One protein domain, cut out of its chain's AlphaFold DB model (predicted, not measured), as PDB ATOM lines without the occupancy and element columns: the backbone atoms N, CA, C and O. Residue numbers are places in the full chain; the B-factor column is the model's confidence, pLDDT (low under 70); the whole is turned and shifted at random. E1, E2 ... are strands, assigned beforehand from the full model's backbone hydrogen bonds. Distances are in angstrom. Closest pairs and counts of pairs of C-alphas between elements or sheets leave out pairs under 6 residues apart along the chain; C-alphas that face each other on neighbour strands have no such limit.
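This is residues 76 to 88, 105 to 126 and 128 to 179 of the 667 residues of the protein "DUF2169 domain-containing protein" of Variovorax sp (UniProt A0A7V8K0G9). Little regular structure: a compact mass of loops with two small two-stranded ribbons, E1 with E2 and the hairpin E3 and E4, set well apart at its margin. The 87 printed residues hold four named strands, E1 to E4, and no named helix; both sheets are antiparallel. The class is all strand, with 12 residues in named elements. The radius of gyration of the C-alphas is 12.7 A, the spans 36 by 27 by 23 A.

E1, residues 76 to 78, and E2, residues 122 to 124, are antiparallel at 157 degrees, with N 77 and O 123 2.8 A apart. E3, residues 148 to 150, and E4, residues 153 to 155, form a hairpin at 133 degrees, with N 148 and O 155 2.8 A apart. E2 and E3 are apart.

E1 spans 6.3 A from C-alpha 76 at (130.625, 154.452, 118.212), E2 6.8 A, E3 6.2 A, and E4 6.1 A to C-alpha 155 at (110.675, 165.574, 127.791).

C-alphas 83 and 137, the farthest apart, are 36.9 A apart. Residues 89 to 104 and 127 are not printed, with C-alpha gaps of 9.1 A and 5.5 A. The link E3 to E4 is tight. No printed residue is under 70 in pLDDT.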
ATOM      1  N   HIS A  76     131.515 154.698 117.085       97.56
ATOM      2  CA  HIS A  76     130.625 154.452 118.212       97.56
ATOM      3  C   HIS A  76     131.425 154.262 119.493       97.56
ATOM      4  O   HIS A  76     132.579 153.859 119.453       97.56
ATOM      5  N   ALA A  77     130.789 154.525 120.625       97.94
ATOM      6  CA  ALA A  77     131.236 154.094 121.933       97.94
ATOM      7  C   ALA A  77     130.567 152.765 122.274       97.94
ATOM      8  O   ALA A  77     129.355 152.637 122.089       97.94
ATOM      9  N   TYR A  78     131.320 151.803 122.797       98.00
ATOM     10  CA  TYR A  78     130.818 150.474 123.145       98.00
ATOM     11  C   TYR A  78     130.925 150.231 124.648       98.00
ATOM     12  O   TYR A  78     131.979 150.426 125.256       98.00
ATOM     13  N   THR A  79     129.843 149.752 125.263       96.81
ATOM     14  CA  THR A  79     129.859 149.315 126.673       96.81
ATOM     15  C   THR A  79     130.184 147.831 126.811       96.81
ATOM     16  O   THR A  79     130.188 147.302 127.923       96.81
ATOM     17  N   HIS A  80     130.470 147.131 125.707       91.88
ATOM     18  CA  HIS A  80     130.757 145.692 125.691       91.88
ATOM     19  C   HIS A  80     131.804 145.292 126.750       91.88
ATOM     20  O   HIS A  80     131.640 144.279 127.427       91.88
ATOM     21  N   HIS A  81     132.784 146.161 127.000       87.31
ATOM     22  CA  HIS A  81     133.882 145.950 127.949       87.31
ATOM     23  C   HIS A  81     133.626 146.452 129.380       87.31
ATOM     24  O   HIS A  81     134.484 146.295 130.243       87.31
ATOM     25  N   GLN A  82     132.468 147.059 129.645       90.19
ATOM     26  CA  GLN A  82     132.126 147.631 130.951       90.19
ATOM     27  C   GLN A  82     131.303 146.663 131.801       90.19
ATOM     28  O   GLN A  82     130.498 145.898 131.267       90.19
ATOM     29  N   ALA A  83     131.467 146.708 133.125       91.06
ATOM     30  CA  ALA A  83     130.608 145.955 134.040       91.06
ATOM     31  C   ALA A  83     129.169 146.503 134.019       91.06
ATOM     32  O   ALA A  83     128.212 145.747 133.870       91.06
ATOM     33  N   GLU A  84     129.027 147.829 134.086       92.81
ATOM     34  CA  GLU A  84     127.750 148.528 133.931       92.81
ATOM     35  C   GLU A  84     127.565 148.984 132.480       92.81
ATOM     36  O   GLU A  84     128.380 149.724 131.934       92.81
ATOM     37  N   LYS A  85     126.469 148.558 131.840       96.69
ATOM     38  CA  LYS A  85     126.196 148.834 130.417       96.69
ATOM     39  C   LYS A  85     125.556 150.201 130.156       96.69
ATOM     40  O   LYS A  85     124.948 150.398 129.116       96.69
ATOM     41  N   THR A  86     125.643 151.127 131.103       97.31
ATOM     42  CA  THR A  86     124.918 152.408 131.084       97.31
ATOM     43  C   THR A  86     125.809 153.604 130.749       97.31
ATOM     44  O   THR A  86     125.301 154.656 130.355       97.31
ATOM     45  N   ALA A  87     127.133 153.459 130.875       96.25
ATOM     46  CA  ALA A  87     128.104 154.489 130.534       96.25
ATOM     47  C   ALA A  87     129.466 153.892 130.148       96.25
ATOM     48  O   ALA A  87     129.843 152.821 130.622       96.25
ATOM     49  N   CYS A  88     130.235 154.604 129.325       96.00
ATOM     50  CA  CYS A  88     131.646 154.300 129.092       96.00
ATOM     51  C   CYS A  88     132.460 155.571 128.811       96.00
ATOM     52  O   CYS A  88     131.948 156.563 128.292       96.00
ATOM     53  N   GLY A 105     124.092 156.247 128.215       97.69
ATOM     54  CA  GLY A 105     122.805 155.914 127.623       97.69
ATOM     55  C   GLY A 105     121.792 157.041 127.802       97.69
ATOM     56  O   GLY A 105     122.073 158.073 128.421       97.69
ATOM     57  N   ASP A 106     120.606 156.856 127.233       96.00
ATOM     58  CA  ASP A 106     119.583 157.896 127.241       96.00
ATOM     59  C   ASP A 106     119.199 158.303 128.669       96.00
ATOM     60  O   ASP A 106     119.021 157.470 129.565       96.00
ATOM     61  N   ARG A 107     119.109 159.621 128.871       95.00
ATOM     62  CA  ARG A 107     118.810 160.281 130.144       95.00
ATOM     63  C   ARG A 107     117.854 161.442 129.917       95.00
ATOM     64  O   ARG A 107     117.875 162.074 128.861       95.00
ATOM     65  N   TYR A 108     117.073 161.751 130.943       93.44
ATOM     66  CA  TYR A 108     116.042 162.784 130.914       93.44
ATOM     67  C   TYR A 108     116.100 163.636 132.177       93.44
ATOM     68  O   TYR A 108     116.483 163.147 133.242       93.44
ATOM     69  N   TRP A 109     115.683 164.895 132.073       92.88
ATOM     70  CA  TRP A 109     115.364 165.698 133.246       92.88
ATOM     71  C   TRP A 109     114.023 165.251 133.828       92.88
ATOM     72  O   TRP A 109     113.002 165.287 133.145       92.88
ATOM     73  N   VAL A 110     114.031 164.853 135.099       89.12
ATOM     74  CA  VAL A 110     112.847 164.503 135.892       89.12
ATOM     75  C   VAL A 110     112.915 165.307 137.185       89.12
ATOM     76  O   VAL A 110     113.865 165.162 137.951       89.12
ATOM     77  N   ASP A 111     111.957 166.213 137.390       86.19
ATOM     78  CA  ASP A 111     111.888 167.098 138.566       86.19
ATOM     79  C   ASP A 111     113.219 167.809 138.887       86.19
ATOM     80  O   ASP A 111     113.670 167.887 140.031       86.19
ATOM     81  N   GLY A 112     113.896 168.302 137.842       84.75
ATOM     82  CA  GLY A 112     115.170 169.019 137.958       84.75
ATOM     83  C   GLY A 112     116.394 168.139 138.230       84.75
ATOM     84  O   GLY A 112     117.478 168.672 138.458       84.75
ATOM     85  N   ARG A 113     116.256 166.808 138.188       90.19
ATOM     86  CA  ARG A 113     117.356 165.843 138.339       90.19
ATOM     87  C   ARG A 113     117.514 164.988 137.089       90.19
ATOM     88  O   ARG A 113     116.539 164.671 136.415       90.19
ATOM     89  N   ALA A 114     118.748 164.605 136.780       92.44
ATOM     90  CA  ALA A 114     119.012 163.664 135.702       92.44
ATOM     91  C   ALA A 114     118.529 162.262 136.103       92.44
ATOM     92  O   ALA A 114     118.836 161.784 137.198       92.44
ATOM     93  N   SER A 115     117.798 161.592 135.214       94.69
ATOM     94  CA  SER A 115     117.461 160.177 135.371       94.69
ATOM     95  C   SER A 115     118.722 159.306 135.362       94.69
ATOM     96  O   SER A 115     119.768 159.699 134.835       94.69
ATOM     97  N   ALA A 116     118.615 158.081 135.883       95.31
ATOM     98  CA  ALA A 116     119.663 157.085 135.685       95.31
ATOM     99  C   ALA A 116     119.859 156.817 134.175       95.31
ATOM    100  O   ALA A 116     118.863 156.776 133.443       95.31
ATOM    101  N   PRO A 117     121.107 156.663 133.695       96.88
ATOM    102  CA  PRO A 117     121.369 156.322 132.303       96.88
ATOM    103  C   PRO A 117     120.847 154.927 131.970       96.88
ATOM    104  O   PRO A 117     121.074 153.973 132.715       96.88
ATOM    105  N   GLN A 118     120.158 154.811 130.837       97.44
ATOM    106  CA  GLN A 118     119.696 153.518 130.337       97.44
ATOM    107  C   GLN A 118     120.866 152.670 129.799       97.44
ATOM    108  O   GLN A 118     121.881 153.226 129.376       97.44
ATOM    109  N   PRO A 119     120.761 151.331 129.799       97.94
ATOM    110  CA  PRO A 119     121.759 150.486 129.155       97.94
ATOM    111  C   PRO A 119     121.831 150.722 127.641       97.94
ATOM    112  O   PRO A 119     120.805 150.922 126.997       97.94
ATOM    113  N   PHE A 120     123.026 150.646 127.062       98.06
ATOM    114  CA  PHE A 120     123.241 150.688 125.615       98.06
ATOM    115  C   PHE A 120     124.402 149.776 125.226       98.06
ATOM    116  O   PHE A 120     125.389 149.714 125.949       98.06
ATOM    117  N   GLU A 121     124.320 149.086 124.087       96.94
ATOM    118  CA  GLU A 121     125.439 148.277 123.573       96.94
ATOM    119  C   GLU A 121     126.456 149.138 122.818       96.94
ATOM    120  O   GLU A 121     127.664 149.043 123.048       96.94
ATOM    121  N   SER A 122     125.946 150.012 121.945       97.56
ATOM    122  CA  SER A 122     126.723 150.985 121.187       97.56
ATOM    123  C   SER A 122     126.002 152.333 121.122       97.56
ATOM    124  O   SER A 122     124.772 152.390 121.109       97.56
ATOM    125  N   MET A 123     126.765 153.424 121.124       97.69
ATOM    126  CA  MET A 123     126.256 154.793 121.019       97.69
ATOM    127  C   MET A 123     127.071 155.551 119.982       97.69
ATOM    128  O   MET A 123     128.295 155.599 120.080       97.69
ATOM    129  N   ARG A 124     126.413 156.148 118.987       96.00
ATOM    130  CA  ARG A 124     127.089 156.927 117.942       96.00
ATOM    131  C   ARG A 124     127.832 158.121 118.554       96.00
ATOM    132  O   ARG A 124     127.312 158.793 119.441       96.00
ATOM    133  N   LEU A 125     129.044 158.376 118.072       95.12
ATOM    134  CA  LEU A 125     129.879 159.503 118.481       95.12
ATOM    135  C   LEU A 125     129.849 160.582 117.399       95.12
ATOM    136  O   LEU A 125     130.754 160.674 116.572       95.12
ATOM    137  N   ASP A 126     128.790 161.387 117.401       93.12
ATOM    138  CA  ASP A 126     128.616 162.514 116.489       93.12
ATOM    139  C   ASP A 126     127.944 163.711 117.182       93.12
ATOM    140  O   ASP A 126     127.604 163.674 118.370       93.12
ATOM    141  N   SER A 128     124.972 164.931 116.840       94.06
ATOM    142  CA  SER A 128     123.573 164.692 117.230       94.06
ATOM    143  C   SER A 128     123.428 164.148 118.650       94.06
ATOM    144  O   SER A 128     122.357 164.206 119.247       94.06
ATOM    145  N   ARG A 129     124.522 163.622 119.210       95.75
ATOM    146  CA  ARG A 129     124.585 163.058 120.561       95.75
ATOM    147  C   ARG A 129     125.259 163.979 121.574       95.75
ATOM    148  O   ARG A 129     125.220 163.690 122.772       95.75
ATOM    149  N   ALA A 130     125.849 165.079 121.113       95.62
ATOM    150  CA  ALA A 130     126.448 166.114 121.947       95.62
ATOM    151  C   ALA A 130     125.412 167.176 122.361       95.62
ATOM    152  O   ALA A 130     124.321 167.257 121.797       95.62
ATOM    153  N   TYR A 131     125.766 168.012 123.345       95.50
ATOM    154  CA  TYR A 131     124.915 169.130 123.765       95.50
ATOM    155  C   TYR A 131     124.599 170.054 122.581       95.50
ATOM    156  O   TYR A 131     125.488 170.384 121.798       95.50
ATOM    157  N   GLY A 132     123.345 170.469 122.445       94.81
ATOM    158  CA  GLY A 132     122.914 171.374 121.385       94.81
ATOM    159  C   GLY A 132     121.414 171.294 121.130       94.81
ATOM    160  O   GLY A 132     120.644 170.846 121.985       94.81
ATOM    161  N   GLY A 133     121.013 171.752 119.951       93.31
ATOM    162  CA  GLY A 133     119.630 171.757 119.478       93.31
ATOM    163  C   GLY A 133     119.406 172.860 118.444       93.31
ATOM    164  O   GLY A 133     120.268 173.726 118.306       93.31
ATOM    165  N   PRO A 134     118.258 172.904 117.750       92.69
ATOM    166  CA  PRO A 134     118.036 173.812 116.616       92.69
ATOM    167  C   PRO A 134     118.273 175.304 116.905       92.69
ATOM    168  O   PRO A 134     118.620 176.062 116.005       92.69
ATOM    169  N   ALA A 135     118.110 175.736 118.159       90.94
ATOM    170  CA  ALA A 135     118.363 177.110 118.597       90.94
ATOM    171  C   ALA A 135     119.803 177.366 119.094       90.94
ATOM    172  O   ALA A 135     120.112 178.470 119.541       90.94
ATOM    173  N   PHE A 136     120.681 176.363 119.054       93.50
ATOM    174  CA  PHE A 136     122.065 176.439 119.509       93.50
ATOM    175  C   PHE A 136     123.018 176.439 118.307       93.50
ATOM    176  O   PHE A 136     123.339 175.397 117.745       93.50
ATOM    177  N   ALA A 137     123.475 177.627 117.908       93.25
ATOM    178  CA  ALA A 137     124.184 177.825 116.643       93.25
ATOM    179  C   ALA A 137     125.508 177.042 116.512       93.25
ATOM    180  O   ALA A 137     125.874 176.666 115.403       93.25
ATOM    181  N   ASP A 138     126.209 176.770 117.618       92.31
ATOM    182  CA  ASP A 138     127.467 176.002 117.608       92.31
ATOM    183  C   ASP A 138     127.264 174.483 117.491       92.31
ATOM    184  O   ASP A 138     128.230 173.756 117.279       92.31
ATOM    185  N   ASN A 139     126.027 173.996 117.640       95.38
ATOM    186  CA  ASN A 139     125.645 172.612 117.363       95.38
ATOM    187  C   ASN A 139     124.115 172.503 117.170       95.38
ATOM    188  O   ASN A 139     123.403 172.055 118.080       95.38
ATOM    189  N   PRO A 140     123.590 172.896 115.995       94.50
ATOM    190  CA  PRO A 140     122.158 172.850 115.706       94.50
ATOM    191  C   PRO A 140     121.591 171.426 115.654       94.50
ATOM    192  O   PRO A 140     120.384 171.240 115.791       94.50
ATOM    193  N   LEU A 141     122.455 170.423 115.459       93.75
ATOM    194  CA  LEU A 141     122.083 169.008 115.369       93.75
ATOM    195  C   LEU A 141     121.977 168.328 116.738       93.75
ATOM    196  O   LEU A 141     121.440 167.227 116.817       93.75
ATOM    197  N   GLY A 142     122.535 168.946 117.783       94.62
ATOM    198  CA  GLY A 142     122.667 168.342 119.101       94.62
ATOM    199  C   GLY A 142     121.361 168.192 119.868       94.62
ATOM    200  O   GLY A 142     120.272 168.511 119.396       94.62
ATOM    201  N   ILE A 143     121.502 167.726 121.106       93.25
ATOM    202  CA  ILE A 143     120.383 167.410 121.991       93.25
ATOM    203  C   ILE A 143     120.546 168.046 123.374       93.25
ATOM    204  O   ILE A 143     121.649 168.291 123.866       93.25
ATOM    205  N   GLY A 144     119.410 168.281 124.027       90.81
ATOM    206  CA  GLY A 144     119.319 168.680 125.430       90.81
ATOM    207  C   GLY A 144     119.240 170.176 125.722       90.81
ATOM    208  O   GLY A 144     119.017 170.541 126.879       90.81
ATOM    209  N   GLN A 145     119.327 171.047 124.712       91.44
ATOM    210  CA  GLN A 145     119.084 172.484 124.895       91.44
ATOM    211  C   GLN A 145     117.591 172.826 125.055       91.44
ATOM    212  O   GLN A 145     117.261 173.743 125.807       91.44
ATOM    213  N   GLN A 146     116.691 172.070 124.420       86.88
ATOM    214  CA  GLN A 146     115.242 172.298 124.454       86.88
ATOM    215  C   GLN A 146     114.457 171.013 124.762       86.88
ATOM    216  O   GLN A 146     114.922 169.922 124.424       86.88
ATOM    217  N   PRO A 147     113.274 171.123 125.398       88.19
ATOM    218  CA  PRO A 147     112.322 170.023 125.486       88.19
ATOM    219  C   PRO A 147     111.820 169.602 124.101       88.19
ATOM    220  O   PRO A 147     111.564 170.445 123.243       88.19
ATOM    221  N   GLU A 148     111.607 168.306 123.919       87.38
ATOM    222  CA  GLU A 148     111.004 167.713 122.730       87.38
ATOM    223  C   GLU A 148     109.741 166.928 123.093       87.38
ATOM    224  O   GLU A 148     109.572 166.449 124.218       87.38
ATOM    225  N   LEU A 149     108.825 166.819 122.132       86.06
ATOM    226  CA  LEU A 149     107.597 166.055 122.296       86.06
ATOM    227  C   LEU A 149     107.850 164.601 121.890       86.06
ATOM    228  O   LEU A 149     107.968 164.294 120.704       86.06
ATOM    229  N   VAL A 150     107.882 163.695 122.865       81.25
ATOM    230  CA  VAL A 150     108.065 162.253 122.644       81.25
ATOM    231  C   VAL A 150     106.818 161.531 123.136       81.25
ATOM    232  O   VAL A 150     106.463 161.619 124.308       81.25
ATOM    233  N   ASN A 151     106.120 160.832 122.237       83.50
ATOM    234  CA  ASN A 151     104.874 160.110 122.541       83.50
ATOM    235  C   ASN A 151     103.808 160.970 123.257       83.50
ATOM    236  O   ASN A 151     103.089 160.485 124.128       83.50
ATOM    237  N   GLY A 152     103.714 162.258 122.908       86.19
ATOM    238  CA  GLY A 152     102.757 163.196 123.509       86.19
ATOM    239  C   GLY A 152     103.174 163.778 124.864       86.19
ATOM    240  O   GLY A 152     102.425 164.573 125.430       86.19
ATOM    241  N   LEU A 153     104.361 163.433 125.373       86.38
ATOM    242  CA  LEU A 153     104.933 163.992 126.596       86.38
ATOM    243  C   LEU A 153     106.090 164.932 126.261       86.38
ATOM    244  O   LEU A 153     106.951 164.611 125.444       86.38
ATOM    245  N   TRP A 154     106.118 166.091 126.915       87.12
ATOM    246  CA  TRP A 154     107.260 166.996 126.849       87.12
ATOM    247  C   TRP A 154     108.378 166.457 127.731       87.12
ATOM    248  O   TRP A 154     108.235 166.385 128.951       87.12
ATOM    249  N   VAL A 155     109.489 166.084 127.106       88.75
ATOM    250  CA  VAL A 155     110.675 165.574 127.791       88.75
ATOM    251  C   VAL A 155     111.890 166.373 127.360       88.75
ATOM    252  O   VAL A 155     112.047 166.708 126.191       88.75
ATOM    253  N   GLN A 156     112.779 166.683 128.297       91.69
ATOM    254  CA  GLN A 156     114.077 167.259 127.964       91.69
ATOM    255  C   GLN A 156     115.149 166.201 128.184       91.69
ATOM    256  O   GLN A 156     115.437 165.814 129.319       91.69
ATOM    257  N   ARG A 157     115.717 165.712 127.083       93.38
ATOM    258  CA  ARG A 157     116.817 164.746 127.111       93.38
ATOM    259  C   ARG A 157     118.110 165.407 127.562       93.38
ATOM    260  O   ARG A 157     118.292 166.610 127.400       93.38
ATOM    261  N   LEU A 158     119.014 164.617 128.119       94.62
ATOM    262  CA  LEU A 158     120.400 165.023 128.322       94.62
ATOM    263  C   LEU A 158     121.248 164.529 127.142       94.62
ATOM    264  O   LEU A 158     120.923 163.486 126.567       94.62
ATOM    265  N   PRO A 159     122.341 165.230 126.793       95.75
ATOM    266  CA  PRO A 159     123.283 164.737 125.796       95.75
ATOM    267  C   PRO A 159     123.851 163.372 126.189       95.75
ATOM    268  O   PRO A 159     124.071 163.085 127.365       95.75
ATOM    269  N   ASN A 160     124.089 162.512 125.203       96.81
ATOM    270  CA  ASN A 160     124.739 161.227 125.444       96.81
ATOM    271  C   ASN A 160     126.257 161.408 125.553       96.81
ATOM    272  O   ASN A 160     126.886 160.710 126.339       96.81
ATOM    273  N   VAL A 161     126.833 162.343 124.792       96.69
ATOM    274  CA  VAL A 161     128.273 162.613 124.738       96.69
ATOM    275  C   VAL A 161     128.588 163.906 125.483       96.69
ATOM    276  O   VAL A 161     128.125 164.987 125.113       96.69
ATOM    277  N   GLU A 162     129.405 163.797 126.529       95.50
ATOM    278  CA  GLU A 162     129.810 164.921 127.370       95.50
ATOM    279  C   GLU A 162     131.327 164.954 127.599       95.50
ATOM    280  O   GLU A 162     132.033 163.946 127.503       95.50
ATOM    281  N   HIS A 163     131.835 166.130 127.960       93.12
ATOM    282  CA  HIS A 163     133.209 166.291 128.418       93.12
ATOM    283  C   HIS A 163     133.354 165.774 129.866       93.12
ATOM    284  O   HIS A 163     132.541 166.149 130.716       93.12
ATOM    285  N   PRO A 164     134.402 165.002 130.222       91.81
ATOM    286  CA  PRO A 164     134.495 164.361 131.541       91.81
ATOM    287  C   PRO A 164     134.454 165.342 132.726       91.81
ATOM    288  O   PRO A 164     133.829 165.068 133.749       91.81
ATOM    289  N   GLN A 165     135.094 166.507 132.581       89.56
ATOM    290  CA  GLN A 165     135.203 167.530 133.634       89.56
ATOM    291  C   GLN A 165     134.146 168.643 133.546       89.56
ATOM    292  O   GLN A 165     134.012 169.441 134.469       89.56
ATOM    293  N   ARG A 166     133.410 168.734 132.436       87.56
ATOM    294  CA  ARG A 166     132.444 169.809 132.174       87.56
ATOM    295  C   ARG A 166     131.129 169.135 131.824       87.56
ATOM    296  O   ARG A 166     130.823 169.014 130.648       87.56
ATOM    297  N   ARG A 167     130.433 168.621 132.842       87.50
ATOM    298  CA  ARG A 167     129.176 167.870 132.700       87.50
ATOM    299  C   ARG A 167     127.954 168.734 132.983       87.50
ATOM    300  O   ARG A 167     128.063 169.719 133.719       87.50
ATOM    301  N   ILE A 168     126.806 168.345 132.430       87.06
ATOM    302  CA  ILE A 168     125.527 168.973 132.771       87.06
ATOM    303  C   ILE A 168     125.080 168.488 134.154       87.06
ATOM    304  O   ILE A 168     125.044 167.290 134.426       87.06
ATOM    305  N   ASP A 169     124.760 169.419 135.047       86.81
ATOM    306  CA  ASP A 169     124.377 169.124 136.434       86.81
ATOM    307  C   ASP A 169     123.030 169.737 136.843       86.81
ATOM    308  O   ASP A 169     122.429 169.276 137.810       86.81
ATOM    309  N   HIS A 170     122.507 170.706 136.086       87.75
ATOM    310  CA  HIS A 170     121.168 171.268 136.280       87.75
ATOM    311  C   HIS A 170     120.528 171.723 134.952       87.75
ATOM    312  O   HIS A 170     121.248 172.017 133.990       87.75
ATOM    313  N   PRO A 171     119.182 171.806 134.880       85.62
ATOM    314  CA  PRO A 171     118.478 172.297 133.696       85.62
ATOM    315  C   PRO A 171     118.862 173.736 133.331       85.62
ATOM    316  O   PRO A 171     119.084 174.575 134.202       85.62
ATOM    317  N   GLY A 172     118.904 174.037 132.032       81.56
ATOM    318  CA  GLY A 172     119.156 175.388 131.514       81.56
ATOM    319  C   GLY A 172     120.628 175.812 131.462       81.56
ATOM    320  O   GLY A 172     120.937 176.840 130.861       81.56
ATOM    321  N   ARG A 173     121.555 175.020 132.018       85.00
ATOM    322  CA  ARG A 173     122.995 175.258 131.860       85.00
ATOM    323  C   ARG A 173     123.408 175.058 130.401       85.00
ATOM    324  O   ARG A 173     123.267 173.964 129.859       85.00
ATOM    325  N   ALA A 174     123.970 176.100 129.790       83.00
ATOM    326  CA  ALA A 174     124.634 175.989 128.498       83.00
ATOM    327  C   ALA A 174     125.988 175.286 128.646       83.00
ATOM    328  O   ALA A 174     126.724 175.520 129.611       83.00
ATOM    329  N   MET A 175     126.325 174.437 127.680       87.31
ATOM    330  CA  MET A 175     127.587 173.711 127.646       87.31
ATOM    331  C   MET A 175     128.264 173.846 126.295       87.31
ATOM    332  O   MET A 175     127.610 174.013 125.271       87.31
ATOM    333  N   GLU A 176     129.586 173.717 126.306       88.56
ATOM    334  CA  GLU A 176     130.342 173.508 125.083       88.56
ATOM    335  C   GLU A 176     130.083 172.075 124.582       88.56
ATOM    336  O   GLU A 176     130.317 171.121 125.335       88.56
ATOM    337  N   PRO A 177     129.580 171.894 123.350       92.69
ATOM    338  CA  PRO A 177     129.363 170.568 122.789       92.69
ATOM    339  C   PRO A 177     130.688 169.808 122.651       92.69
ATOM    340  O   PRO A 177     131.691 170.355 122.193       92.69
ATOM    341  N   ALA A 178     130.700 168.527 123.022       92.19
ATOM    342  CA  ALA A 178     131.887 167.684 122.946       92.19
ATOM    343  C   ALA A 178     131.706 166.595 121.878       92.19
ATOM    344  O   ALA A 178     130.791 165.784 121.968       92.19
ATOM    345  N   CYS A 179     132.588 166.564 120.880       93.81
ATOM    346  CA  CYS A 179     132.607 165.552 119.824       93.81
ATOM    347  C   CYS A 179     134.058 165.267 119.386       93.81
ATOM    348  O   CYS A 179     134.964 166.018 119.750       93.81
TER     349      CYS A 179